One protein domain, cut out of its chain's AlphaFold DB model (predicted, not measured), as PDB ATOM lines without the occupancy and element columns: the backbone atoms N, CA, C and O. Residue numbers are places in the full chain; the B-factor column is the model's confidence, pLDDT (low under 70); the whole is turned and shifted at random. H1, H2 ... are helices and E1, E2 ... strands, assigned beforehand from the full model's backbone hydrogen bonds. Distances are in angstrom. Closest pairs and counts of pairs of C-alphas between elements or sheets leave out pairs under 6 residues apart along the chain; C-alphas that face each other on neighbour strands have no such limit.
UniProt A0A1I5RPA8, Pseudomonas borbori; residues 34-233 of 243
ATOM      1  N   ALA A  34      16.987  49.264   8.584       77.19
ATOM      2  CA  ALA A  34      18.348  49.533   9.037       77.19
ATOM      3  C   ALA A  34      19.168  48.247   9.251       77.19
ATOM      4  O   ALA A  34      18.697  47.238   9.791       77.19
ATOM      5  N   LEU A  35      20.436  48.295   8.835       85.12
ATOM      6  CA  LEU A  35      21.466  47.286   9.084       85.12
ATOM      7  C   LEU A  35      22.534  47.871  10.011       85.12
ATOM      8  O   LEU A  35      23.270  48.761   9.594       85.12
ATOM      9  N   ARG A  36      22.639  47.360  11.244       89.69
ATOM     10  CA  ARG A  36      23.696  47.749  12.188       89.69
ATOM     11  C   ARG A  36      24.971  46.984  11.891       89.69
ATOM     12  O   ARG A  36      24.985  45.755  11.955       89.69
ATOM     13  N   ILE A  37      26.045  47.707  11.607       94.00
ATOM     14  CA  ILE A  37      27.316  47.118  11.187       94.00
ATOM     15  C   ILE A  37      28.426  47.690  12.059       94.00
ATOM     16  O   ILE A  37      28.475  48.904  12.258       94.00
ATOM     17  N   PRO A  38      29.335  46.857  12.582       94.75
ATOM     18  CA  PRO A  38      30.412  47.350  13.417       94.75
ATOM     19  C   PRO A  38      31.443  48.086  12.552       94.75
ATOM     20  O   PRO A  38      31.829  47.635  11.469       94.75
ATOM     21  N   ASN A  39      31.926  49.225  13.043       95.38
ATOM     22  CA  ASN A  39      32.729  50.170  12.267       95.38
ATOM     23  C   ASN A  39      34.058  49.577  11.785       95.38
ATOM     24  O   ASN A  39      34.564  50.018  10.758       95.38
ATOM     25  N   PHE A  40      34.601  48.545  12.443       96.00
ATOM     26  CA  PHE A  40      35.792  47.851  11.937       96.00
ATOM     27  C   PHE A  40      35.566  47.218  10.561       96.00
ATOM     28  O   PHE A  40      36.490  47.194   9.755       96.00
ATOM     29  N   ALA A  41      34.353  46.747  10.263       97.31
ATOM     30  CA  ALA A  41      34.032  46.153   8.971       97.31
ATOM     31  C   ALA A  41      33.881  47.215   7.870       97.31
ATOM     32  O   ALA A  41      34.248  46.962   6.727       97.31
ATOM     33  N   LEU A  42      33.379  48.408   8.216       97.00
ATOM     34  CA  LEU A  42      33.137  49.507   7.270       97.00
ATOM     35  C   LEU A  42      34.349  50.424   7.065       97.00
ATOM     36  O   LEU A  42      34.479  51.058   6.022       97.00
ATOM     37  N   ARG A  43      35.240  50.508   8.057       96.19
ATOM     38  CA  ARG A  43      36.429  51.370   8.055       96.19
ATOM     39  C   ARG A  43      37.724  50.596   7.805       96.19
ATOM     40  O   ARG A  43      38.792  51.063   8.195       96.19
ATOM     41  N   SER A  44      37.653  49.417   7.188       97.94
ATOM     42  CA  SER A  44      38.830  48.599   6.881       97.94
ATOM     43  C   SER A  44      38.739  47.877   5.541       97.94
ATOM     44  O   SER A  44      37.688  47.818   4.898       97.94
ATOM     45  N   ALA A  45      39.869  47.285   5.158       97.75
ATOM     46  CA  ALA A  45      40.027  46.461   3.971       97.75
ATOM     47  C   ALA A  45      39.577  45.003   4.179       97.75
ATOM     48  O   ALA A  45      39.800  44.178   3.294       97.75
ATOM     49  N   LEU A  46      38.969  44.663   5.328       98.31
ATOM     50  CA  LEU A  46      38.552  43.291   5.642       98.31
ATOM     51  C   LEU A  46      37.558  42.758   4.604       98.31
ATOM     52  O   LEU A  46      37.722  41.645   4.115       98.31
ATOM     53  N   PHE A  47      36.565  43.576   4.252       98.12
ATOM     54  CA  PHE A  47      35.615  43.311   3.175       98.12
ATOM     55  C   PHE A  47      35.962  44.191   1.978       98.12
ATOM     56  O   PHE A  47      35.455  45.302   1.819       98.12
ATOM     57  N   ALA A  48      36.877  43.711   1.143       96.81
ATOM     58  CA  ALA A  48      37.500  44.533   0.121       96.81
ATOM     59  C   ALA A  48      36.534  44.924  -1.014       96.81
ATOM     60  O   ALA A  48      35.653  44.164  -1.427       96.81
ATOM     61  N   ALA A  49      36.751  46.109  -1.579       95.50
ATOM     62  CA  ALA A  49      36.096  46.635  -2.772       95.50
ATOM     63  C   ALA A  49      36.651  45.979  -4.052       95.50
ATOM     64  O   ALA A  49      37.159  46.646  -4.956       95.50
ATOM     65  N   VAL A  50      36.568  44.651  -4.124       92.81
ATOM     66  CA  VAL A  50      37.077  43.845  -5.237       92.81
ATOM     67  C   VAL A  50      35.939  43.206  -6.023       92.81
ATOM     68  O   VAL A  50      34.879  42.895  -5.489       92.81
ATOM     69  N   GLY A  51      36.164  43.024  -7.324       87.31
ATOM     70  CA  GLY A  51      35.265  42.253  -8.177       87.31
ATOM     71  C   GLY A  51      35.442  40.743  -8.007       87.31
ATOM     72  O   GLY A  51      36.282  40.259  -7.248       87.31
ATOM     73  N   LYS A  52      34.667  39.982  -8.785       85.62
ATOM     74  CA  LYS A  52      34.787  38.520  -8.859       85.62
ATOM     75  C   LYS A  52      36.179  38.126  -9.361       85.62
ATOM     76  O   LYS A  52      36.702  38.749 -10.279       85.62
ATOM     77  N   GLY A  53      36.743  37.053  -8.813       87.56
ATOM     78  CA  GLY A  53      38.020  36.523  -9.282       87.56
ATOM     79  C   GLY A  53      38.771  35.739  -8.215       87.56
ATOM     80  O   GLY A  53      38.172  35.207  -7.278       87.56
ATOM     81  N   HIS A  54      40.093  35.671  -8.385       89.06
ATOM     82  CA  HIS A  54      40.990  34.982  -7.463       89.06
ATOM     83  C   HIS A  54      40.938  35.602  -6.062       89.06
ATOM     84  O   HIS A  54      41.119  36.812  -5.900       89.06
ATOM     85  N   ARG A  55      40.747  34.745  -5.057       92.69
ATOM     86  CA  ARG A  55      40.700  35.099  -3.639       92.69
ATOM     87  C   ARG A  55      41.941  34.530  -2.952       92.69
ATOM     88  O   ARG A  55      41.953  33.325  -2.701       92.69
ATOM     89  N   PRO A  56      42.973  35.344  -2.685       95.19
ATOM     90  CA  PRO A  56      44.128  34.874  -1.935       95.19
ATOM     91  C   PRO A  56      43.717  34.460  -0.518       95.19
ATOM     92  O   PRO A  56      42.716  34.945   0.018       95.19
ATOM     93  N   HIS A  57      44.498  33.560   0.068       97.62
ATOM     94  CA  HIS A  57      44.430  33.241   1.487       97.62
ATOM     95  C   HIS A  57      45.488  34.054   2.229       97.62
ATOM     96  O   HIS A  57      46.594  34.244   1.722       97.62
ATOM     97  N   PHE A  58      45.139  34.533   3.412       97.81
ATOM     98  CA  PHE A  58      46.019  35.296   4.280       97.81
ATOM     99  C   PHE A  58      46.306  34.509   5.548       97.81
ATOM    100  O   PHE A  58      45.412  33.853   6.078       97.81
ATOM    101  N   GLU A  59      47.527  34.638   6.055       98.12
ATOM    102  CA  GLU A  59      47.949  34.090   7.337       98.12
ATOM    103  C   GLU A  59      48.473  35.230   8.208       98.12
ATOM    104  O   GLU A  59      49.458  35.880   7.857       98.12
ATOM    105  N   ARG A  60      47.773  35.507   9.316       98.00
ATOM    106  CA  ARG A  60      48.090  36.579  10.274       98.00
ATOM    107  C   ARG A  60      48.419  37.925   9.606       98.00
ATOM    108  O   ARG A  60      49.292  38.662  10.063       98.00
ATOM    109  N   ALA A  61      47.717  38.263   8.528       98.12
ATOM    110  CA  ALA A  61      47.969  39.482   7.775       98.12
ATOM    111  C   ALA A  61      47.399  40.707   8.497       98.12
ATOM    112  O   ALA A  61      46.278  40.672   9.008       98.12
ATOM    113  N   ASN A  62      48.148  41.811   8.482       98.12
ATOM    114  CA  ASN A  62      47.642  43.109   8.924       98.12
ATOM    115  C   ASN A  62      46.678  43.666   7.875       98.12
ATOM    116  O   ASN A  62      47.055  43.864   6.718       98.12
ATOM    117  N   ILE A  63      45.445  43.948   8.285       98.25
ATOM    118  CA  ILE A  63      44.436  44.552   7.415       98.25
ATOM    119  C   ILE A  63      44.436  46.064   7.632       98.25
ATOM    120  O   ILE A  63      44.325  46.540   8.761       98.25
ATOM    121  N   ASN A  64      44.541  46.825   6.540       97.56
ATOM    122  CA  ASN A  64      44.455  48.285   6.596       97.56
ATOM    123  C   ASN A  64      43.099  48.709   7.169       97.56
ATOM    124  O   ASN A  64      42.057  48.285   6.668       97.56
ATOM    125  N   ALA A  65      43.113  49.578   8.174       96.69
ATOM    126  CA  ALA A  65      41.921  50.125   8.805       96.69
ATOM    127  C   ALA A  65      42.132  51.596   9.185       96.69
ATOM    128  O   ALA A  65      43.267  52.059   9.310       96.69
ATOM    129  N   LEU A  66      41.036  52.342   9.330       93.38
ATOM    130  CA  LEU A  66      41.070  53.727   9.794       93.38
ATOM    131  C   LEU A  66      41.565  53.780  11.248       93.38
ATOM    132  O   LEU A  66      41.322  52.854  12.022       93.38
ATOM    133  N   GLY A  67      42.263  54.863  11.602       86.50
ATOM    134  CA  GLY A  67      42.953  55.024  12.886       86.50
ATOM    135  C   GLY A  67      42.129  54.603  14.108       86.50
ATOM    136  O   GLY A  67      40.923  54.831  14.176       86.50
ATOM    137  N   GLY A  68      42.801  53.968  15.072       89.69
ATOM    138  CA  GLY A  68      42.182  53.403  16.278       89.69
ATOM    139  C   GLY A  68      41.697  51.956  16.132       89.69
ATOM    140  O   GLY A  68      41.386  51.330  17.143       89.69
ATOM    141  N   ILE A  69      41.684  51.409  14.911       95.56
ATOM    142  CA  ILE A  69      41.299  50.024  14.616       95.56
ATOM    143  C   ILE A  69      42.543  49.241  14.182       95.56
ATOM    144  O   ILE A  69      43.248  49.638  13.257       95.56
ATOM    145  N   SER A  70      42.803  48.109  14.831       97.44
ATOM    146  CA  SER A  70      43.829  47.142  14.424       97.44
ATOM    147  C   SER A  70      43.170  45.802  14.131       97.44
ATOM    148  O   SER A  70      42.300  45.365  14.886       97.44
ATOM    149  N   ILE A  71      43.552  45.175  13.017       98.31
ATOM    150  CA  ILE A  71      42.989  43.904  12.563       98.31
ATOM    151  C   ILE A  71      44.129  43.009  12.074       98.31
ATOM    152  O   ILE A  71      44.812  43.343  11.104       98.31
ATOM    153  N   ILE A  72      44.275  41.850  12.712       98.62
ATOM    154  CA  ILE A  72      45.067  40.724  12.210       98.62
ATOM    155  C   ILE A  72      44.086  39.669  11.703       98.62
ATOM    156  O   ILE A  72      43.133  39.316  12.400       98.62
ATOM    157  N   TYR A  73      44.307  39.182  10.485       98.62
ATOM    158  CA  TYR A  73      43.375  38.301   9.790       98.62
ATOM    159  C   TYR A  73      44.057  37.058   9.220       98.62
ATOM    160  O   TYR A  73      45.074  37.148   8.530       98.62
ATOM    161  N   THR A  74      43.431  35.906   9.449       98.69
ATOM    162  CA  THR A  74      43.710  34.652   8.748       98.69
ATOM    163  C   THR A  74      42.433  34.181   8.062       98.69
ATOM    164  O   THR A  74      41.376  34.105   8.692       98.69
ATOM    165  N   GLY A  75      42.513  33.859   6.773       98.38
ATOM    166  CA  GLY A  75      41.358  33.434   5.986       98.38
ATOM    167  C   GLY A  75      41.440  33.840   4.516       98.38
ATOM    168  O   GLY A  75      42.376  34.500   4.069       98.38
ATOM    169  N   ALA A  76      40.432  33.447   3.739       98.00
ATOM    170  CA  ALA A  76      40.312  33.871   2.344       98.00
ATOM    171  C   ALA A  76      39.925  35.357   2.237       98.00
ATOM    172  O   ALA A  76      39.225  35.874   3.105       98.00
ATOM    173  N   LEU A  77      40.309  36.025   1.147       97.56
ATOM    174  CA  LEU A  77      39.847  37.383   0.841       97.56
ATOM    175  C   LEU A  77      38.312  37.453   0.804       97.56
ATOM    176  O   LEU A  77      37.665  36.766  -0.002       97.56
ATOM    177  N   LEU A  78      37.765  38.320   1.656       98.38
ATOM    178  CA  LEU A  78      36.349  38.661   1.699       98.38
ATOM    179  C   LEU A  78      36.092  39.912   0.862       98.38
ATOM    180  O   LEU A  78      36.945  40.795   0.749       98.38
ATOM    181  N   ASP A  79      34.908  39.982   0.273       97.06
ATOM    182  CA  ASP A  79      34.469  41.113  -0.538       97.06
ATOM    183  C   ASP A  79      33.159  41.724  -0.017       97.06
ATOM    184  O   ASP A  79      32.647  41.373   1.047       97.06
ATOM    185  N   GLN A  80      32.608  42.672  -0.770       96.56
ATOM    186  CA  GLN A  80      31.341  43.314  -0.423       96.56
ATOM    187  C   GLN A  80      30.126  42.374  -0.503       96.56
ATOM    188  O   GLN A  80      29.156  42.596   0.221       96.56
ATOM    189  N   ASP A  81      30.174  41.312  -1.317       95.75
ATOM    190  CA  ASP A  81      29.110  40.302  -1.353       95.75
ATOM    191  C   ASP A  81      29.157  39.431  -0.084       95.75
ATOM    192  O   ASP A  81      28.111  39.007   0.411       95.75
ATOM    193  N   ASP A  82      30.354  39.147   0.445       97.88
ATOM    194  CA  ASP A  82      30.544  38.484   1.741       97.88
ATOM    195  C   ASP A  82      30.019  39.355   2.894       97.88
ATOM    196  O   ASP A  82      29.306  38.847   3.763       97.88
ATOM    197  N   LEU A  83      30.298  40.665   2.865       97.56
ATOM    198  CA  LEU A  83      29.774  41.616   3.851       97.56
ATOM    199  C   LEU A  83      28.242  41.620   3.872       97.56
ATOM    200  O   LEU A  83      27.654  41.549   4.943       97.56
ATOM    201  N   GLU A  84      27.587  41.635   2.709       95.56
ATOM    202  CA  GLU A  84      26.121  41.602   2.617       95.56
ATOM    203  C   GLU A  84      25.514  40.348   3.279       95.56
ATOM    204  O   GLU A  84      24.483  40.420   3.954       95.56
ATOM    205  N   VAL A  85      26.154  39.184   3.114       96.69
ATOM    206  CA  VAL A  85      25.713  37.958   3.796       96.69
ATOM    207  C   VAL A  85      25.903  38.095   5.301       96.69
ATOM    208  O   VAL A  85      24.997  37.753   6.057       96.69
ATOM    209  N   TRP A  86      27.045  38.611   5.750       96.75
ATOM    210  CA  TRP A  86      27.308  38.791   7.175       96.75
ATOM    211  C   TRP A  86      26.353  39.794   7.834       96.75
ATOM    212  O   TRP A  86      25.823  39.515   8.905       96.75
ATOM    213  N   GLU A  87      26.058  40.912   7.166       94.69
ATOM    214  CA  GLU A  87      25.049  41.902   7.565       94.69
ATOM    215  C   GLU A  87      23.680  41.258   7.790       94.69
ATOM    216  O   GLU A  87      23.010  41.520   8.792       94.69
ATOM    217  N   ALA A  88      23.271  40.376   6.874       93.00
ATOM    218  CA  ALA A  88      22.026  39.641   7.013       93.00
ATOM    219  C   ALA A  88      22.030  38.724   8.240       93.00
ATOM    220  O   ALA A  88      21.043  38.684   8.971       93.00
ATOM    221  N   LEU A  89      23.135  38.020   8.491       93.81
ATOM    222  CA  LEU A  89      23.265  37.144   9.655       93.81
ATOM    223  C   LEU A  89      23.255  37.931  10.965       93.81
ATOM    224  O   LEU A  89      22.526  37.552  11.877       93.81
ATOM    225  N   LEU A  90      23.990  39.043  11.041       91.75
ATOM    226  CA  LEU A  90      23.977  39.945  12.192       91.75
ATOM    227  C   LEU A  90      22.546  40.363  12.529       91.75
ATOM    228  O   LEU A  90      22.078  40.132  13.640       91.75
ATOM    229  N   HIS A  91      21.813  40.884  11.548       88.56
ATOM    230  CA  HIS A  91      20.439  41.315  11.765       88.56
ATOM    231  C   HIS A  91      19.501  40.159  12.154       88.56
ATOM    232  O   HIS A  91      18.702  40.299  13.076       88.56
ATOM    233  N   LEU A  92      19.602  38.998  11.500       88.50
ATOM    234  CA  LEU A  92      18.765  37.841  11.834       88.50
ATOM    235  C   LEU A  92      19.040  37.310  13.247       88.50
ATOM    236  O   LEU A  92      18.099  36.935  13.942       88.50
ATOM    237  N   THR A  93      20.301  37.304  13.688       83.81
ATOM    238  CA  THR A  93      20.644  36.940  15.072       83.81
ATOM    239  C   THR A  93      20.151  37.974  16.079       83.81
ATOM    240  O   THR A  93      19.645  37.596  17.125       83.81
ATOM    241  N   LEU A  94      20.165  39.272  15.761       78.12
ATOM    242  CA  LEU A  94      19.572  40.281  16.648       78.12
ATOM    243  C   LEU A  94      18.072  40.040  16.890       78.12
ATOM    244  O   LEU A  94      17.600  40.249  18.004       78.12
ATOM    245  N   ILE A  95      17.341  39.564  15.877       76.62
ATOM    246  CA  ILE A  95      15.908  39.251  15.986       76.62
ATOM    247  C   ILE A  95      15.663  37.917  16.707       76.62
ATOM    248  O   ILE A  95      14.754  37.818  17.528       76.62
ATOM    249  N   GLN A  96      16.432  36.875  16.380       76.62
ATOM    250  CA  GLN A  96      16.188  35.504  16.856       76.62
ATOM    251  C   GLN A  96      16.918  35.158  18.165       76.62
ATOM    252  O   GLN A  96      16.609  34.145  18.791       76.62
ATOM    253  N   GLY A  97      17.863  35.992  18.605       75.06
ATOM    254  CA  GLY A  97      18.680  35.773  19.794       75.06
ATOM    255  C   GLY A  97      20.039  35.140  19.481       75.06
ATOM    256  O   GLY A  97      20.724  35.496  18.526       75.06
ATOM    257  N   SER A  98      20.490  34.209  20.321       70.44
ATOM    258  CA  SER A  98      21.855  33.665  20.241       70.44
ATOM    259  C   SER A  98      22.126  32.792  19.007       70.44
ATOM    260  O   SER A  98      23.286  32.530  18.696       70.44
ATOM    261  N   GLU A  99      21.084  32.337  18.310       83.50
ATOM    262  CA  GLU A  99      21.186  31.456  17.146       83.50
ATOM    263  C   GLU A  99      20.213  31.907  16.056       83.50
ATOM    264  O   GLU A  99      19.095  32.329  16.345       83.50
ATOM    265  N   CYS A 100      20.631  31.802  14.794       87.06
ATOM    266  CA  CYS A 100      19.762  32.023  13.646       87.06
ATOM    267  C   CYS A 100      19.439  30.685  12.980       87.06
ATOM    268  O   CYS A 100      20.322  30.046  12.403       87.06
ATOM    269  N   GLN A 101      18.168  30.283  13.023       91.06
ATOM    270  CA  GLN A 101      17.669  29.135  12.274       91.06
ATOM    271  C   GLN A 101      16.989  29.615  10.990       91.06
ATOM    272  O   GLN A 101      15.973  30.314  11.015       91.06
ATOM    273  N   ILE A 102      17.542  29.242   9.835       92.81
ATOM    274  CA  ILE A 102      17.041  29.716   8.543       92.81
ATOM    275  C   ILE A 102      17.271  28.699   7.426       92.81
ATOM    276  O   ILE A 102      18.314  28.056   7.345       92.81
ATOM    277  N   SER A 103      16.301  28.561   6.522       93.12
ATOM    278  CA  SER A 103      16.486  27.762   5.308       93.12
ATOM    279  C   SER A 103      17.299  28.527   4.266       93.12
ATOM    280  O   SER A 103      17.240  29.757   4.199       93.12
ATOM    281  N   GLY A 104      18.001  27.815   3.380       92.12
ATOM    282  CA  GLY A 104      18.716  28.463   2.271       92.12
ATOM    283  C   GLY A 104      17.813  29.316   1.382       92.12
ATOM    284  O   GLY A 104      18.197  30.416   0.996       92.12
ATOM    285  N   TYR A 105      16.581  28.859   1.142       93.62
ATOM    286  CA  TYR A 105      15.561  29.629   0.425       93.62
ATOM    287  C   TYR A 105      15.248  30.955   1.133       93.62
ATOM    288  O   TYR A 105      15.276  32.012   0.504       93.62
ATOM    289  N   ARG A 106      14.977  30.920   2.446       93.88
ATOM    290  CA  ARG A 106      14.646  32.127   3.220       93.88
ATOM    291  C   ARG A 106      15.826  33.093   3.287       93.88
ATOM    292  O   ARG A 106      15.610  34.291   3.144       93.88
ATOM    293  N   LEU A 107      17.051  32.589   3.444       94.44
ATOM    294  CA  LEU A 107      18.251  33.426   3.470       94.44
ATOM    295  C   LEU A 107      18.512  34.080   2.105       94.44
ATOM    296  O   LEU A 107      18.756  35.281   2.046       94.44
ATOM    297  N   LEU A 108      18.379  33.339   1.000       95.31
ATOM    298  CA  LEU A 108      18.481  33.915  -0.346       95.31
ATOM    299  C   LEU A 108      17.388  34.955  -0.606       95.31
ATOM    300  O   LEU A 108      17.693  36.034  -1.104       95.31
ATOM    301  N   LYS A 109      16.142  34.684  -0.200       94.06
ATOM    302  CA  LYS A 109      15.037  35.645  -0.314       94.06
ATOM    303  C   LYS A 109      15.294  36.912   0.503       94.06
ATOM    304  O   LYS A 109      15.042  38.011   0.024       94.06
ATOM    305  N   TYR A 110      15.831  36.777   1.713       91.19
ATOM    306  CA  TYR A 110      16.207  37.911   2.560       91.19
ATOM    307  C   TYR A 110      17.316  38.769   1.926       91.19
ATOM    308  O   TYR A 110      17.270  40.005   1.939       91.19
ATOM    309  N   LEU A 111      18.277  38.090   1.299       91.75
ATOM    310  CA  LEU A 111      19.320  38.674   0.466       91.75
ATOM    311  C   LEU A 111      18.807  39.100  -0.913       91.75
ATOM    312  O   LEU A 111      19.625  39.488  -1.733       91.75
ATOM    313  N   ASP A 112      17.504  39.051  -1.197       91.94
ATOM    314  CA  ASP A 112      16.923  39.431  -2.489       91.94
ATOM    315  C   ASP A 112      17.672  38.790  -3.682       91.94
ATOM    316  O   ASP A 112      18.082  39.437  -4.645       91.94
ATOM    317  N   LYS A 113      17.945  37.487  -3.547       93.19
ATOM    318  CA  LYS A 113      18.574  36.620  -4.548       93.19
ATOM    319  C   LYS A 113      17.600  35.505  -4.910       93.19
ATOM    320  O   LYS A 113      16.919  34.946  -4.052       93.19
ATOM    321  N   THR A 114      17.566  35.144  -6.189       95.56
ATOM    322  CA  THR A 114      16.755  34.018  -6.662       95.56
ATOM    323  C   THR A 114      17.261  32.701  -6.080       95.56
ATOM    324  O   THR A 114      18.468  32.491  -5.923       95.56
ATOM    325  N   ASP A 115      16.344  31.786  -5.784       95.81
ATOM    326  CA  ASP A 115      16.702  30.463  -5.285       95.81
ATOM    327  C   ASP A 115      17.109  29.535  -6.437       95.81
ATOM    328  O   ASP A 115      16.298  28.808  -7.005       95.81
ATOM    329  N   THR A 116      18.385  29.601  -6.818       96.38
ATOM    330  CA  THR A 116      18.983  28.762  -7.864       96.38
ATOM    331  C   THR A 116      20.136  27.942  -7.295       96.38
ATOM    332  O   THR A 116      20.796  28.366  -6.343       96.38
ATOM    333  N   GLY A 117      20.454  26.798  -7.913       95.06
ATOM    334  CA  GLY A 117      21.596  25.968  -7.499       95.06
ATOM    335  C   GLY A 117      22.920  26.745  -7.455       95.06
ATOM    336  O   GLY A 117      23.699  26.601  -6.516       95.06
ATOM    337  N   LYS A 118      23.132  27.662  -8.408       96.31
ATOM    338  CA  LYS A 118      24.299  28.557  -8.439       96.31
ATOM    339  C   LYS A 118      24.343  29.512  -7.242       96.31
ATOM    340  O   LYS A 118      25.407  29.691  -6.647       96.31
ATOM    341  N   ASN A 119      23.213  30.122  -6.885       96.19
ATOM    342  CA  ASN A 119      23.142  31.038  -5.745       96.19
ATOM    343  C   ASN A 119      23.285  30.295  -4.415       96.19
ATOM    344  O   ASN A 119      23.989  30.785  -3.537       96.19
ATOM    345  N   ARG A 120      22.722  29.085  -4.294       95.19
ATOM    346  CA  ARG A 120      22.944  28.204  -3.135       95.19
ATOM    347  C   ARG A 120      24.419  27.842  -2.973       95.19
ATOM    348  O   ARG A 120      24.981  28.087  -1.912       95.19
ATOM    349  N   ALA A 121      25.073  27.378  -4.039       95.81
ATOM    350  CA  ALA A 121      26.498  27.048  -4.005       95.81
ATOM    351  C   ALA A 121      27.379  28.274  -3.702       95.81
ATOM    352  O   ALA A 121      28.418  28.162  -3.052       95.81
ATOM    353  N   THR A 122      26.978  29.461  -4.167       96.06
ATOM    354  CA  THR A 122      27.665  30.714  -3.827       96.06
ATOM    355  C   THR A 122      27.513  31.021  -2.342       96.06
ATOM    356  O   THR A 122      28.526  31.202  -1.671       96.06
ATOM    357  N   LEU A 123      26.285  30.997  -1.820       96.56
ATOM    358  CA  LEU A 123      25.989  31.241  -0.410       96.56
ATOM    359  C   LEU A 123      26.746  30.270   0.506       96.56
ATOM    360  O   LEU A 123      27.374  30.702   1.465       96.56
ATOM    361  N   GLU A 124      26.765  28.978   0.178       95.44
ATOM    362  CA  GLU A 124      27.524  27.971   0.928       95.44
ATOM    363  C   GLU A 124      29.017  28.303   0.996       95.44
ATOM    364  O   GLU A 124      29.619  28.219   2.066       95.44
ATOM    365  N   LYS A 125      29.617  28.741  -0.119       96.69
ATOM    366  CA  LYS A 125      31.023  29.168  -0.148       96.69
ATOM    367  C   LYS A 125      31.262  30.415   0.702       96.69
ATOM    368  O   LYS A 125      32.300  30.490   1.350       96.69
ATOM    369  N   GLN A 126      30.347  31.386   0.691       97.62
ATOM    370  CA  GLN A 126      30.448  32.604   1.513       97.62
ATOM    371  C   GLN A 126      30.385  32.262   3.007       97.62
ATOM    372  O   GLN A 126      31.249  32.667   3.781       97.62
ATOM    373  N   LEU A 127      29.412  31.435   3.389       97.62
ATOM    374  CA  LEU A 127      29.234  30.934   4.749       97.62
ATOM    375  C   LEU A 127      30.468  30.170   5.249       97.62
ATOM    376  O   LEU A 127      30.995  30.484   6.314       97.62
ATOM    377  N   SER A 128      30.971  29.214   4.465       97.50
ATOM    378  CA  SER A 128      32.174  28.457   4.828       97.50
ATOM    379  C   SER A 128      33.419  29.343   4.905       97.50
ATOM    380  O   SER A 128      34.223  29.161   5.814       97.50
ATOM    381  N   ARG A 129      33.572  30.334   4.009       97.44
ATOM    382  CA  ARG A 129      34.682  31.299   4.087       97.44
ATOM    383  C   ARG A 129      34.660  32.071   5.397       97.44
ATOM    384  O   ARG A 129      35.688  32.132   6.053       97.44
ATOM    385  N   MET A 130      33.510  32.629   5.775       98.19
ATOM    386  CA  MET A 130      33.375  33.416   7.004       98.19
ATOM    387  C   MET A 130      33.503  32.569   8.275       98.19
ATOM    388  O   MET A 130      34.028  33.053   9.278       98.19
ATOM    389  N   ASN A 131      33.076  31.304   8.237       98.06
ATOM    390  CA  ASN A 131      33.286  30.373   9.343       98.06
ATOM    391  C   ASN A 131      34.769  30.014   9.538       98.06
ATOM    392  O   ASN A 131      35.227  29.956  10.673       98.06
ATOM    393  N   ALA A 132      35.531  29.869   8.451       98.00
ATOM    394  CA  ALA A 132      36.958  29.532   8.474       98.00
ATOM    395  C   ALA A 132      37.901  30.727   8.741       98.00
ATOM    396  O   ALA A 132      39.100  30.637   8.481       98.00
ATOM    397  N   THR A 133      37.378  31.863   9.206       98.12
ATOM    398  CA  THR A 133      38.193  33.050   9.505       98.12
ATOM    399  C   THR A 133      38.751  33.011  10.921       98.12
ATOM    400  O   THR A 133      38.095  32.521  11.835       98.12
ATOM    401  N   ALA A 134      39.923  33.605  11.128       98.12
ATOM    402  CA  ALA A 134      40.391  34.007  12.448       98.12
ATOM    403  C   ALA A 134      40.725  35.500  12.421       98.12
ATOM    404  O   ALA A 134      41.531  35.955  11.610       98.12
ATOM    405  N   LEU A 135      40.069  36.261  13.291       97.69
ATOM    406  CA  LEU A 135      40.239  37.697  13.442       97.69
ATOM    407  C   LEU A 135      40.833  37.974  14.812       97.69
ATOM    408  O   LEU A 135      40.373  37.402  15.793       97.69
ATOM    409  N   GLN A 136      41.781  38.901  14.877       98.12
ATOM    410  CA  GLN A 136      42.138  39.618  16.097       98.12
ATOM    411  C   GLN A 136      41.859  41.095  15.826       98.12
ATOM    412  O   GLN A 136      42.573  41.731  15.053       98.12
ATOM    413  N   VAL A 137      40.780  41.619  16.398       97.69
ATOM    414  CA  VAL A 137      40.353  43.011  16.235       97.69
ATOM    415  C   VAL A 137      40.577  43.740  17.547       97.69
ATOM    416  O   VAL A 137      40.101  43.283  18.583       97.69
ATOM    417  N   ARG A 138      41.252  44.887  17.509       95.75
ATOM    418  CA  ARG A 138      41.396  45.801  18.648       95.75
ATOM    419  C   ARG A 138      40.856  47.177  18.275       95.75
ATOM    420  O   ARG A 138      41.214  47.713  17.227       95.75
ATOM    421  N   ILE A 139      40.016  47.734  19.143       91.75
ATOM    422  CA  ILE A 139      39.428  49.071  19.018       91.75
ATOM    423  C   ILE A 139      39.513  49.751  20.387       91.75
ATOM    424  O   ILE A 139      38.774  49.398  21.309       91.75
ATOM    425  N   GLY A 140      40.447  50.692  20.538       87.25
ATOM    426  CA  GLY A 140      40.789  51.242  21.854       87.25
ATOM    427  C   GLY A 140      41.173  50.127  22.836       87.25
ATOM    428  O   GLY A 140      42.042  49.311  22.531       87.25
ATOM    429  N   GLU A 141      40.485  50.063  23.976       86.19
ATOM    430  CA  GLU A 141      40.702  49.057  25.032       86.19
ATOM    431  C   GLU A 141      39.947  47.737  24.806       86.19
ATOM    432  O   GLU A 141      40.130  46.770  25.543       86.19
ATOM    433  N   HIS A 142      39.103  47.669  23.777       89.12
ATOM    434  CA  HIS A 142      38.313  46.486  23.472       89.12
ATOM    435  C   HIS A 142      39.020  45.602  22.449       89.12
ATOM    436  O   HIS A 142      39.553  46.088  21.448       89.12
ATOM    437  N   SER A 143      38.971  44.288  22.663       93.31
ATOM    438  CA  SER A 143      39.504  43.309  21.720       93.31
ATOM    439  C   SER A 143      38.556  42.139  21.505       93.31
ATOM    440  O   SER A 143      37.928  41.653  22.447       93.31
ATOM    441  N   TYR A 144      38.513  41.648  20.274       96.19
ATOM    442  CA  TYR A 144      37.843  40.414  19.894       96.19
ATOM    443  C   TYR A 144      38.833  39.497  19.188       96.19
ATOM    444  O   TYR A 144      39.504  39.922  18.250       96.19
ATOM    445  N   GLU A 145      38.876  38.235  19.608       97.25
ATOM    446  CA  GLU A 145      39.584  37.179  18.896       97.25
ATOM    447  C   GLU A 145      38.632  36.016  18.593       97.25
ATOM    448  O   GLU A 145      37.970  35.492  19.492       97.25
ATOM    449  N   GLY A 146      38.527  35.644  17.317       96.56
ATOM    450  CA  GLY A 146      37.630  34.587  16.850       96.56
ATOM    451  C   GLY A 146      37.217  34.745  15.388       96.56
ATOM    452  O   GLY A 146      37.710  35.616  14.679       96.56
ATOM    453  N   SER A 147      36.298  33.901  14.925       96.94
ATOM    454  CA  SER A 147      35.772  33.931  13.554       96.94
ATOM    455  C   SER A 147      34.618  34.929  13.382       96.94
ATOM    456  O   SER A 147      34.001  35.360  14.360       96.94
ATOM    457  N   LEU A 148      34.294  35.292  12.134       96.81
ATOM    458  CA  LEU A 148      33.087  36.071  11.803       96.81
ATOM    459  C   LEU A 148      31.801  35.270  12.029       96.81
ATOM    460  O   LEU A 148      30.799  35.841  12.450       96.81
ATOM    461  N   ILE A 149      31.831  33.964  11.740       97.00
ATOM    462  CA  ILE A 149      30.757  33.013  12.048       97.00
ATOM    463  C   ILE A 149      31.339  31.919  12.935       97.00
ATOM    464  O   ILE A 149      32.225  31.181  12.503       97.00
ATOM    465  N   HIS A 150      30.830  31.795  14.158       95.81
ATOM    466  CA  HIS A 150      31.349  30.836  15.129       95.81
ATOM    467  C   HIS A 150      31.078  29.396  14.695       95.81
ATOM    468  O   HIS A 150      31.987  28.572  14.680       95.81
ATOM    469  N   GLU A 151      29.846  29.113  14.272       95.44
ATOM    470  CA  GLU A 151      29.427  27.762  13.914       95.44
ATOM    471  C   GLU A 151      28.326  27.784  12.852       95.44
ATOM    472  O   GLU A 151      27.485  28.687  12.821       95.44
ATOM    473  N   ILE A 152      28.324  26.761  11.994       95.69
ATOM    474  CA  ILE A 152      27.258  26.499  11.027       95.69
ATOM    475  C   ILE A 152      26.899  25.018  11.089       95.69
ATOM    476  O   ILE A 152      27.608  24.181  10.524       95.69
ATOM    477  N   TYR A 153      25.764  24.702  11.705       94.69
ATOM    478  CA  TYR A 153      25.166  23.375  11.617       94.69
ATOM    479  C   TYR A 153      24.243  23.300  10.397       94.69
ATOM    480  O   TYR A 153      23.438  24.203  10.149       94.69
ATOM    481  N   ARG A 154      24.385  22.232   9.605       92.75
ATOM    482  CA  ARG A 154      23.636  22.013   8.362       92.75
ATOM    483  C   ARG A 154      22.764  20.777   8.505       92.75
ATOM    484  O   ARG A 154      23.272  19.662   8.561       92.75
ATOM    485  N   ASP A 155      21.456  20.984   8.504       89.88
ATOM    486  CA  ASP A 155      20.499  19.891   8.388       89.88
ATOM    487  C   ASP A 155      20.270  19.594   6.903       89.88
ATOM    488  O   ASP A 155      19.621  20.362   6.184       89.88
ATOM    489  N   HIS A 156      20.830  18.482   6.429       86.56
ATOM    490  CA  HIS A 156      20.705  18.060   5.035       86.56
ATOM    491  C   HIS A 156      19.307  17.531   4.687       86.56
ATOM    492  O   HIS A 156      18.916  17.616   3.521       86.56
ATOM    493  N   ALA A 157      18.540  17.044   5.667       86.88
ATOM    494  CA  ALA A 157      17.175  16.576   5.455       86.88
ATOM    495  C   ALA A 157      16.230  17.764   5.247       86.88
ATOM    496  O   ALA A 157      15.480  17.806   4.271       86.88
ATOM    497  N   THR A 158      16.315  18.783   6.107       85.38
ATOM    498  CA  THR A 158      15.438  19.961   6.024       85.38
ATOM    499  C   THR A 158      16.017  21.101   5.182       85.38
ATOM    500  O   THR A 158      15.340  22.103   4.960       85.38
ATOM    501  N   ARG A 159      17.279  20.996   4.738       83.69
ATOM    502  CA  ARG A 159      18.045  22.071   4.068       83.69
ATOM    503  C   ARG A 159      18.076  23.376   4.877       83.69
ATOM    504  O   ARG A 159      18.018  24.477   4.308       83.69
ATOM    505  N   ASN A 160      18.144  23.240   6.201       90.25
ATOM    506  CA  ASN A 160      18.204  24.363   7.133       90.25
ATOM    507  C   ASN A 160      19.625  24.568   7.650       90.25
ATOM    508  O   ASN A 160      20.401  23.623   7.795       90.25
ATOM    509  N   TYR A 161      19.923  25.822   7.961       92.62
ATOM    510  CA  TYR A 161      21.116  26.237   8.673       92.62
ATOM    511  C   TYR A 161      20.735  26.618  10.098       92.62
ATOM    512  O   TYR A 161      19.739  27.315  10.302       92.62
ATOM    513  N   ILE A 162      21.554  26.202  11.058       93.94
ATOM    514  CA  ILE A 162      21.622  26.822  12.380       93.94
ATOM    515  C   ILE A 162      22.970  27.536  12.435       93.94
ATOM    516  O   ILE A 162      24.026  26.901  12.402       93.94
ATOM    517  N   ILE A 163      22.927  28.865  12.422       94.56
ATOM    518  CA  ILE A 163      24.103  29.732  12.356       94.56
ATOM    519  C   ILE A 163      24.284  30.399  13.711       94.56
ATOM    520  O   ILE A 163      23.372  31.065  14.206       94.56
ATOM    521  N   ARG A 164      25.477  30.251  14.288       94.38
ATOM    522  CA  ARG A 164      25.849  30.874  15.559       94.38
ATOM    523  C   ARG A 164      26.928  31.919  15.336       94.38
ATOM    524  O   ARG A 164      27.948  31.658  14.694       94.38
ATOM    525  N   LEU A 165      26.713  33.100  15.901       93.12
ATOM    526  CA  LEU A 165      27.739  34.130  16.028       93.12
ATOM    527  C   LEU A 165      28.320  34.072  17.440       93.12
ATOM    528  O   LEU A 165      27.630  33.706  18.387       93.12
ATOM    529  N   ASN A 166      29.595  34.424  17.591       91.81
ATOM    530  CA  ASN A 166      30.209  34.458  18.913       91.81
ATOM    531  C   ASN A 166      29.583  35.607  19.729       91.81
ATOM    532  O   ASN A 166      29.681  36.756  19.294       91.81
ATOM    533  N   PRO A 167      29.001  35.365  20.920       88.69
ATOM    534  CA  PRO A 167      28.410  36.425  21.740       88.69
ATOM    535  C   PRO A 167      29.388  37.542  22.120       88.69
ATOM    536  O   PRO A 167      28.956  38.654  22.417       88.69
ATOM    537  N   ASN A 168      30.697  37.263  22.114       89.94
ATOM    538  CA  ASN A 168      31.737  38.256  22.371       89.94
ATOM    539  C   ASN A 168      31.922  39.241  21.207       89.94
ATOM    540  O   ASN A 168      32.478  40.308  21.440       89.94
ATOM    541  N   LEU A 169      31.408  38.964  19.995       88.75
ATOM    542  CA  LEU A 169      31.412  39.930  18.882       88.75
ATOM    543  C   LEU A 169      30.726  41.245  19.253       88.75
ATOM    544  O   LEU A 169      31.100  42.288  18.726       88.75
ATOM    545  N   ARG A 170      29.780  41.219  20.203       87.38
ATOM    546  CA  ARG A 170      29.102  42.418  20.719       87.38
ATOM    547  C   ARG A 170      30.066  43.488  21.231       87.38
ATOM    548  O   ARG A 170      29.714  44.658  21.227       87.38
ATOM    549  N   VAL A 171      31.276  43.100  21.655       89.25
ATOM    550  CA  VAL A 171      32.302  44.044  22.120       89.25
ATOM    551  C   VAL A 171      32.684  45.051  21.024       89.25
ATOM    552  O   VAL A 171      33.038  46.185  21.319       89.25
ATOM    553  N   LEU A 172      32.538  44.661  19.752       90.12
ATOM    554  CA  LEU A 172      32.802  45.496  18.577       90.12
ATOM    555  C   LEU A 172      31.635  46.435  18.223       90.12
ATOM    556  O   LEU A 172      31.750  47.202  17.273       90.12
ATOM    557  N   PHE A 173      30.531  46.366  18.972       88.56
ATOM    558  CA  PHE A 173      29.339  47.210  18.830       88.56
ATOM    559  C   PHE A 173      29.133  48.142  20.034       88.56
ATOM    560  O   PHE A 173      28.098  48.794  20.128       88.56
ATOM    561  N   LEU A 174      30.068  48.181  20.987       84.56
ATOM    562  CA  LEU A 174      29.937  49.027  22.174       84.56
ATOM    563  C   LEU A 174      30.074  50.515  21.822       84.56
ATOM    564  O   LEU A 174      30.799  50.876  20.896       84.56
ATOM    565  N   ALA A 175      29.409  51.366  22.608       83.25
ATOM    566  CA  ALA A 175      29.401  52.819  22.437       83.25
ATOM    567  C   ALA A 175      29.008  53.240  21.005       83.25
ATOM    568  O   ALA A 175      27.938  52.872  20.532       83.25
ATOM    569  N   ASP A 176      29.856  54.001  20.322       83.38
ATOM    570  CA  ASP A 176      29.686  54.528  18.966       83.38
ATOM    571  C   ASP A 176      30.441  53.697  17.907       83.38
ATOM    572  O   ASP A 176      30.717  54.155  16.795       83.38
ATOM    573  N   GLN A 177      30.776  52.439  18.219       89.44
ATOM    574  CA  GLN A 177      31.558  51.573  17.333       89.44
ATOM    575  C   GLN A 177      30.743  50.849  16.255       89.44
ATOM    576  O   GLN A 177      31.228  49.885  15.663       89.44
ATOM    577  N   PHE A 178      29.553  51.342  15.926       92.44
ATOM    578  CA  PHE A 178      28.721  50.831  14.841       92.44
ATOM    579  C   PHE A 178      28.168  51.965  13.976       92.44
ATOM    580  O   PHE A 178      28.204  53.134  14.354       92.44
ATOM    581  N   THR A 179      27.659  51.601  12.803       92.62
ATOM    582  CA  THR A 179      26.919  52.486  11.904       92.62
ATOM    583  C   THR A 179      25.690  51.750  11.400       92.62
ATOM    584  O   THR A 179      25.761  50.565  11.060       92.62
ATOM    585  N   ASP A 180      24.579  52.472  11.329       91.12
ATOM    586  CA  ASP A 180      23.316  51.962  10.819       91.12
ATOM    587  C   ASP A 180      23.192  52.366   9.343       91.12
ATOM    588  O   ASP A 180      23.212  53.549   9.008       91.12
ATOM    589  N   LEU A 181      23.122  51.383   8.442       91.00
ATOM    590  CA  LEU A 181      23.010  51.616   7.000       91.00
ATOM    591  C   LEU A 181      21.599  51.344   6.493       91.00
ATOM    592  O   LEU A 181      20.956  50.372   6.894       91.00
ATOM    593  N   ASP A 182      21.168  52.147   5.520       88.69
ATOM    594  CA  ASP A 182      19.946  51.886   4.767       88.69
ATOM    595  C   ASP A 182      20.132  50.666   3.849       88.69
ATOM    596  O   ASP A 182      20.985  50.625   2.948       88.69
ATOM    597  N   ARG A 183      19.301  49.648   4.077       86.06
ATOM    598  CA  ARG A 183      19.306  48.399   3.314       86.06
ATOM    599  C   ARG A 183      18.972  48.600   1.836       86.06
ATOM    600  O   ARG A 183      19.529  47.899   0.992       86.06
ATOM    601  N   THR A 184      18.065  49.510   1.506       87.88
ATOM    602  CA  THR A 184      17.662  49.811   0.125       87.88
ATOM    603  C   THR A 184      18.834  50.398  -0.652       87.88
ATOM    604  O   THR A 184      19.120  49.945  -1.761       87.88
ATOM    605  N   ILE A 185      19.585  51.328  -0.052       89.75
ATOM    606  CA  ILE A 185      20.789  51.887  -0.683       89.75
ATOM    607  C   ILE A 185      21.835  50.787  -0.902       89.75
ATOM    608  O   ILE A 185      22.346  50.639  -2.014       89.75
ATOM    609  N   ARG A 186      22.106  49.953   0.114       89.31
ATOM    610  CA  ARG A 186      23.049  48.822  -0.009       89.31
ATOM    611  C   ARG A 186      22.674  47.881  -1.160       89.31
ATOM    612  O   ARG A 186      23.554  47.484  -1.927       89.31
ATOM    613  N   ARG A 187      21.380  47.584  -1.326       88.06
ATOM    614  CA  ARG A 187      20.844  46.764  -2.429       88.06
ATOM    615  C   ARG A 187      21.042  47.415  -3.799       88.06
ATOM    616  O   ARG A 187      21.500  46.747  -4.723       88.06
ATOM    617  N   ASN A 188      20.775  48.713  -3.927       90.56
ATOM    618  CA  ASN A 188      20.926  49.448  -5.191       90.56
ATOM    619  C   ASN A 188      22.386  49.553  -5.671       90.56
ATOM    620  O   ASN A 188      22.648  49.773  -6.856       90.56
ATOM    621  N   LEU A 189      23.346  49.383  -4.762       92.19
ATOM    622  CA  LEU A 189      24.778  49.412  -5.057       92.19
ATOM    623  C   LEU A 189      25.366  48.031  -5.400       92.19
ATOM    624  O   LEU A 189      26.564  47.932  -5.668       92.19
ATOM    625  N   ARG A 190      24.563  46.960  -5.429       90.12
ATOM    626  CA  ARG A 190      25.038  45.612  -5.777       90.12
ATOM    627  C   ARG A 190      25.757  45.571  -7.120       90.12
ATOM    628  O   ARG A 190      25.383  46.238  -8.083       90.12
ATOM    629  N   GLY A 191      26.811  44.760  -7.181       89.50
ATOM    630  CA  GLY A 191      27.670  44.672  -8.361       89.50
ATOM    631  C   GLY A 191      28.596  45.879  -8.548       89.50
ATOM    632  O   GLY A 191      29.352  45.905  -9.516       89.50
ATOM    633  N   LYS A 192      28.593  46.845  -7.617       93.00
ATOM    634  CA  LYS A 192      29.505  47.997  -7.585       93.00
ATOM    635  C   LYS A 192      30.294  47.999  -6.262       93.00
ATOM    636  O   LYS A 192      30.036  48.850  -5.411       93.00
ATOM    637  N   PRO A 193      31.283  47.095  -6.075       93.31
ATOM    638  CA  PRO A 193      31.954  46.896  -4.784       93.31
ATOM    639  C   PRO A 193      32.571  48.172  -4.204       93.31
ATOM    640  O   PRO A 193      32.447  48.447  -3.017       93.31
ATOM    641  N   LEU A 194      33.189  49.002  -5.047       93.31
ATOM    642  CA  LEU A 194      33.754  50.269  -4.591       93.31
ATOM    643  C   LEU A 194      32.673  51.244  -4.105       93.31
ATOM    644  O   LEU A 194      32.860  51.883  -3.080       93.31
ATOM    645  N   ALA A 195      31.522  51.317  -4.778       92.31
ATOM    646  CA  ALA A 195      30.425  52.183  -4.350       92.31
ATOM    647  C   ALA A 195      29.798  51.682  -3.043       92.31
ATOM    648  O   ALA A 195      29.519  52.479  -2.154       92.31
ATOM    649  N   GLN A 196      29.635  50.363  -2.902       94.62
ATOM    650  CA  GLN A 196      29.178  49.724  -1.667       94.62
ATOM    651  C   GLN A 196      30.100  50.032  -0.486       94.62
ATOM    652  O   GLN A 196      29.609  50.384   0.590       94.62
ATOM    653  N   TRP A 197      31.414  49.926  -0.703       96.25
ATOM    654  CA  TRP A 197      32.415  50.224   0.314       96.25
ATOM    655  C   TRP A 197      32.417  51.713   0.674       96.25
ATOM    656  O   TRP A 197      32.334  52.045   1.849       96.25
ATOM    657  N   LEU A 198      32.429  52.614  -0.318       94.19
ATOM    658  CA  LEU A 198      32.429  54.066  -0.090       94.19
ATOM    659  C   LEU A 198      31.176  54.524   0.660       94.19
ATOM    660  O   LEU A 198      31.287  55.304   1.600       94.19
ATOM    661  N   HIS A 199      30.002  54.004   0.293       93.56
ATOM    662  CA  HIS A 199      28.760  54.281   1.010       93.56
ATOM    663  C   HIS A 199      28.866  53.881   2.486       93.56
ATOM    664  O   HIS A 199      28.594  54.698   3.360       93.56
ATOM    665  N   GLY A 200      29.313  52.653   2.771       94.62
ATOM    666  CA  GLY A 200      29.503  52.192   4.147       94.62
ATOM    667  C   GLY A 200      30.540  53.020   4.907       94.62
ATOM    668  O   GLY A 200      30.289  53.433   6.035       94.62
ATOM    669  N   PHE A 201      31.675  53.319   4.274       95.19
ATOM    670  CA  PHE A 201      32.762  54.097   4.858       95.19
ATOM    671  C   PHE A 201      32.318  55.514   5.239       95.19
ATOM    672  O   PHE A 201      32.484  55.926   6.390       95.19
ATOM    673  N   TYR A 202      31.733  56.265   4.303       92.88
ATOM    674  CA  TYR A 202      31.322  57.648   4.547       92.88
ATOM    675  C   TYR A 202      30.115  57.751   5.477       92.88
ATOM    676  O   TYR A 202      30.077  58.674   6.284       92.88
ATOM    677  N   ALA A 203      29.204  56.773   5.466       92.56
ATOM    678  CA  ALA A 203      28.113  56.710   6.439       92.56
ATOM    679  C   ALA A 203      28.611  56.607   7.890       92.56
ATOM    680  O   ALA A 203      27.913  57.019   8.809       92.56
ATOM    681  N   THR A 204      29.835  56.112   8.111       92.31
ATOM    682  CA  THR A 204      30.415  56.082   9.458       92.31
ATOM    683  C   THR A 204      30.885  57.453   9.961       92.31
ATOM    684  O   THR A 204      31.254  57.568  11.128       92.31
ATOM    685  N   HIS A 205      30.941  58.489   9.121       88.62
ATOM    686  CA  HIS A 205      31.496  59.795   9.480       88.62
ATOM    687  C   HIS A 205      30.377  60.812   9.705       88.62
ATOM    688  O   HIS A 205      29.678  61.181   8.769       88.62
ATOM    689  N   ALA A 206      30.264  61.344  10.928       81.94
ATOM    690  CA  ALA A 206      29.328  62.436  11.224       81.94
ATOM    691  C   ALA A 206      29.643  63.710  10.417       81.94
ATOM    692  O   ALA A 206      28.746  64.474  10.067       81.94
ATOM    693  N   ARG A 207      30.928  63.935  10.120       78.44
ATOM    694  CA  ARG A 207      31.415  64.959   9.192       78.44
ATOM    695  C   ARG A 207      32.477  64.323   8.296       78.44
ATOM    696  O   ARG A 207      33.572  64.045   8.793       78.44
ATOM    697  N   PRO A 208      32.158  64.022   7.026       75.62
ATOM    698  CA  PRO A 208      33.148  63.575   6.058       75.62
ATOM    699  C   PRO A 208      34.306  64.568   5.980       75.62
ATOM    700  O   PRO A 208      34.098  65.778   6.046       75.62
ATOM    701  N   PHE A 209      35.523  64.056   5.856       72.38
ATOM    702  CA  PHE A 209      36.715  64.870   5.656       72.38
ATOM    703  C   PHE A 209      37.517  64.329   4.481       72.38
ATOM    704  O   PHE A 209      37.429  63.143   4.138       72.38
ATOM    705  N   ASP A 210      38.302  65.210   3.871       77.19
ATOM    706  CA  ASP A 210      39.069  64.870   2.685       77.19
ATOM    707  C   ASP A 210      40.130  63.820   3.004       77.19
ATOM    708  O   ASP A 210      41.011  63.996   3.851       77.19
ATOM    709  N   LEU A 211      40.048  62.705   2.285       83.31
ATOM    710  CA  LEU A 211      41.043  61.651   2.325       83.31
ATOM    711  C   LEU A 211      41.816  61.633   1.020       83.31
ATOM    712  O   LEU A 211      41.258  61.695  -0.075       83.31
ATOM    713  N   LYS A 212      43.129  61.459   1.152       86.94
ATOM    714  CA  LYS A 212      43.994  61.169   0.014       86.94
ATOM    715  C   LYS A 212      43.491  59.911  -0.696       86.94
ATOM    716  O   LYS A 212      43.146  58.919  -0.048       86.94
ATOM    717  N   VAL A 213      43.491  59.929  -2.027       87.25
ATOM    718  CA  VAL A 213      43.052  58.786  -2.848       87.25
ATOM    719  C   VAL A 213      43.881  57.541  -2.528       87.25
ATOM    720  O   VAL A 213      43.360  56.430  -2.509       87.25
ATOM    721  N   GLU A 214      45.157  57.734  -2.202       87.44
ATOM    722  CA  GLU A 214      46.090  56.705  -1.747       87.44
ATOM    723  C   GLU A 214      45.615  56.029  -0.454       87.44
ATOM    724  O   GLU A 214      45.753  54.816  -0.292       87.44
ATOM    725  N   THR A 215      45.036  56.800   0.467       89.81
ATOM    726  CA  THR A 215      44.478  56.279   1.717       89.81
ATOM    727  C   THR A 215      43.215  55.472   1.441       89.81
ATOM    728  O   THR A 215      43.098  54.350   1.926       89.81
ATOM    729  N   LEU A 216      42.302  55.991   0.613       90.94
ATOM    730  CA  LEU A 216      41.084  55.272   0.227       90.94
ATOM    731  C   LEU A 216      41.397  53.959  -0.497       90.94
ATOM    732  O   LEU A 216      40.770  52.945  -0.207       90.94
ATOM    733  N   HIS A 217      42.389  53.957  -1.392       90.56
ATOM    734  CA  HIS A 217      42.845  52.758  -2.104       90.56
ATOM    735  C   HIS A 217      43.283  51.647  -1.138       90.56
ATOM    736  O   HIS A 217      42.861  50.498  -1.292       90.56
ATOM    737  N   LYS A 218      44.047  52.000  -0.096       92.62
ATOM    738  CA  LYS A 218      44.474  51.063   0.954       92.62
ATOM    739  C   LYS A 218      43.312  50.588   1.821       92.62
ATOM    740  O   LYS A 218      43.214  49.392   2.088       92.62
ATOM    741  N   LEU A 219      42.454  51.508   2.266       95.00
ATOM    742  CA  LEU A 219      41.343  51.211   3.173       95.00
ATOM    743  C   LEU A 219      40.256  50.369   2.509       95.00
ATOM    744  O   LEU A 219      39.673  49.525   3.173       95.00
ATOM    745  N   CYS A 220      40.009  50.543   1.211       94.56
ATOM    746  CA  CYS A 220      39.033  49.726   0.501       94.56
ATOM    747  C   CYS A 220      39.587  48.371   0.049       94.56
ATOM    748  O   CYS A 220      38.852  47.579  -0.533       94.56
ATOM    749  N   GLY A 221      40.871  48.082   0.295       92.69
ATOM    750  CA  GLY A 221      41.497  46.831  -0.132       92.69
ATOM    751  C   GLY A 221      41.526  46.667  -1.653       92.69
ATOM    752  O   GLY A 221      41.450  45.542  -2.154       92.69
ATOM    753  N   SER A 222      41.585  47.775  -2.404       88.31
ATOM    754  CA  SER A 222      41.642  47.716  -3.864       88.31
ATOM    755  C   SER A 222      42.886  46.963  -4.326       88.31
ATOM    756  O   SER A 222      43.977  47.118  -3.782       88.31
ATOM    757  N   ARG A 223      42.725  46.167  -5.384       83.62
ATOM    758  CA  ARG A 223      43.820  45.425  -6.025       83.62
ATOM    759  C   ARG A 223      44.332  46.088  -7.304       83.62
ATOM    760  O   ARG A 223      45.097  45.470  -8.038       83.62
ATOM    761  N   ALA A 224      43.899  47.316  -7.598       79.44
ATOM    762  CA  ALA A 224      44.433  48.079  -8.721       79.44
ATOM    763  C   ALA A 224      45.936  48.329  -8.510       79.44
ATOM    764  O   ALA A 224      46.327  48.830  -7.455       79.44
ATOM    765  N   ILE A 225      46.751  47.977  -9.510       72.06
ATOM    766  CA  ILE A 225      48.222  48.039  -9.440       72.06
ATOM    767  C   ILE A 225      48.705  49.489  -9.360       72.06
ATOM    768  O   ILE A 225      49.656  49.787  -8.643       72.06
ATOM    769  N   CYS A 226      48.032  50.406 -10.061       74.44
ATOM    770  CA  CYS A 226      48.348  51.825 -10.014       74.44
ATOM    771  C   CYS A 226      47.119  52.681  -9.676       74.44
ATOM    772  O   CYS A 226      45.967  52.326  -9.945       74.44
ATOM    773  N   LEU A 227      47.373  53.857  -9.099       74.81
ATOM    774  CA  LEU A 227      46.327  54.804  -8.702       74.81
ATOM    775  C   LEU A 227      45.575  55.388  -9.900       74.81
ATOM    776  O   LEU A 227      44.417  55.774  -9.759       74.81
ATOM    777  N   ALA A 228      46.207  55.453 -11.075       69.62
ATOM    778  CA  ALA A 228      45.545  55.908 -12.293       69.62
ATOM    779  C   ALA A 228      44.401  54.959 -12.688       69.62
ATOM    780  O   ALA A 228      43.302  55.420 -12.991       69.62
ATOM    781  N   ASP A 229      44.614  53.645 -12.587       69.38
ATOM    782  CA  ASP A 229      43.577  52.646 -12.864       69.38
ATOM    783  C   ASP A 229      42.479  52.658 -11.800       69.38
ATOM    784  O   ASP A 229      41.297  52.540 -12.125       69.38
ATOM    785  N   PHE A 230      42.842  52.903 -10.537       72.75
ATOM    786  CA  PHE A 230      41.863  53.110  -9.471       72.75
ATOM    787  C   PHE A 230      40.970  54.334  -9.742       72.75
ATOM    788  O   PHE A 230      39.749  54.251  -9.610       72.75
ATOM    789  N   LYS A 231      41.557  55.450 -10.198       65.06
ATOM    790  CA  LYS A 231      40.832  56.689 -10.535       65.06
ATOM    791  C   LYS A 231      39.930  56.562 -11.764       65.06
ATOM    792  O   LYS A 231      38.928  57.268 -11.838       65.06
ATOM    793  N   ARG A 232      40.256  55.668 -12.702       60.50
ATOM    794  CA  ARG A 232      39.441  55.381 -13.897       60.50
ATOM    795  C   ARG A 232      38.169  54.588 -13.592       60.50
ATOM    796  O   ARG A 232      37.292  54.519 -14.449       60.50
ATOM    797  N   SER A 233      38.045  54.013 -12.392       57.19
ATOM    798  CA  SER A 233      36.814  53.345 -11.973       57.19
ATOM    799  C   SER A 233      35.646  54.348 -11.978       57.19
ATOM    800  O   SER A 233      35.758  55.407 -11.353       57.19
TER     801      SER A 233
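AT A GLANCE: This is residues 34 to 233 of the 243 residues of a protein of Pseudomonas borbori (UniProt A0A1I5RPA8). The long helix H2 runs through the body between two small sheets, the strand pair E1 E9 on one side and the three strands E4 E8 E7 on the other, with H4 crossing near its first turns. A twisted wall of four strands, E2 E3 E5 E6, makes another side, with H5 packed on E6; H7 packs on H1 and on the beginning of H2, H8 and H9 form a remote corner, and residues 206 to 212 stick out before them. The printed part has 200 residues, with nine named helices and nine named strands in the order E1 H1 E2 E3 H2 E4 H3 H4 E5 E6 E7 E8 H5 E9 H6 H7 H8 H9. The three sheets are antiparallel and the class is mixed, helices and strands. The whole is compact, with a radius of gyration of the C-alphas of 16.4 A and spans of 52 by 38 by 33 A.

IN THESE COORDINATES: Find C-alpha 34 at (18.348, 49.533, 9.037); from there E1 runs to residue 38, and H1 follows as residues 39 to 42. After an unnamed stretch come E2, residues 57 to 62, and E3, residues 69 to 76, 20.3 A long and bending by 52 degrees at residue 72. H2 starts at C-alpha 80, (31.341, 43.314, -0.423), and runs 24.3 A to residue 96. Then read E4, 99 to 103; H3, 104 to 110; H4, 117 to 131, 21.0 A; E5, 134 to 139, 16.5 A; E6, 142 to 146; E7, 151 to 155; and E8, 160 to 164. H5 is residues 167 to 173, E9 178 to 182, H6 183 to 188, H7 193 to 203, 15.4 A, H8 213 to 219, and H9 227 to 231, ending at C-alpha 231, (40.832, 56.689, -10.535).

HOW THE PARTS SIT: Begin with E1, antiparallel to E9, where N 35 and O 181 are 2.9 A apart. The closest C-alphas of E1 and H2 are those of Leu 35 and His 91, 6.6 A. H2, H3 and H4 are on one face of the sheet E4 E8 E7, making two layers, helices over a sheet; look at N 100 and O 163, 2.9 A, and, in the hairpin E7 and E8, N 153 and O 162, 2.9 A. With residues 82 to 85 alone H2 touches H4, about perpendicular at 77 degrees, Asp 82 and Gln 126 having the closest C-alphas, 5.9 A. H3 touches H4 at 87 degrees, about perpendicular, closest at the C-alphas of Gly 104 and Arg 120, 6.9 A. In the four-stranded sheet, find N 58 and O 75, 2.8 A, in the hairpin E2 and E3; N 72 and O 136, 2.9 A, between E3 and E5; and N 137 and O 144, 2.8 A, in the hairpin E5 and E6. H5 lies over E6 at a height over the sheet of 7.5 A, slantwise to the strands; H1 only grazes this sheet. H7 touches H2 at a steep tilt of 51 degrees, the same way, closest at the C-alphas of Gln 80 and Pro 193, 5.7 A. H6 and H7 are close but not clearly touching, with the C-alphas of Arg 186 and Gln 196 closest at 6.4 A. H8 touches H9, with the C-alphas of Glu 214 and Leu 227 closest at 7.2 A, and H9 and H7 are apart. Every O i to N i+4 pair is within hydrogen-bond range in H2, H3, H4, H6, H7, H8 and H9; in H5 0 of 3 are, but 4 of 4 O i to N i+3 pairs, and H1 is too short for an i+4 pair.

THE WHOLE: The two C-alphas farthest apart, those of Ala 157 and Asp 210, are 53.1 A apart. The printed part has no cut, and the link from H1 to E2, residues 43 to 56, is long; its residues 47 to 48 pair in parallel with residues 78 to 79. Mean pLDDT of the printed part is 91.1; look for values under 70 at residues 228 to 229 and 231 to 233.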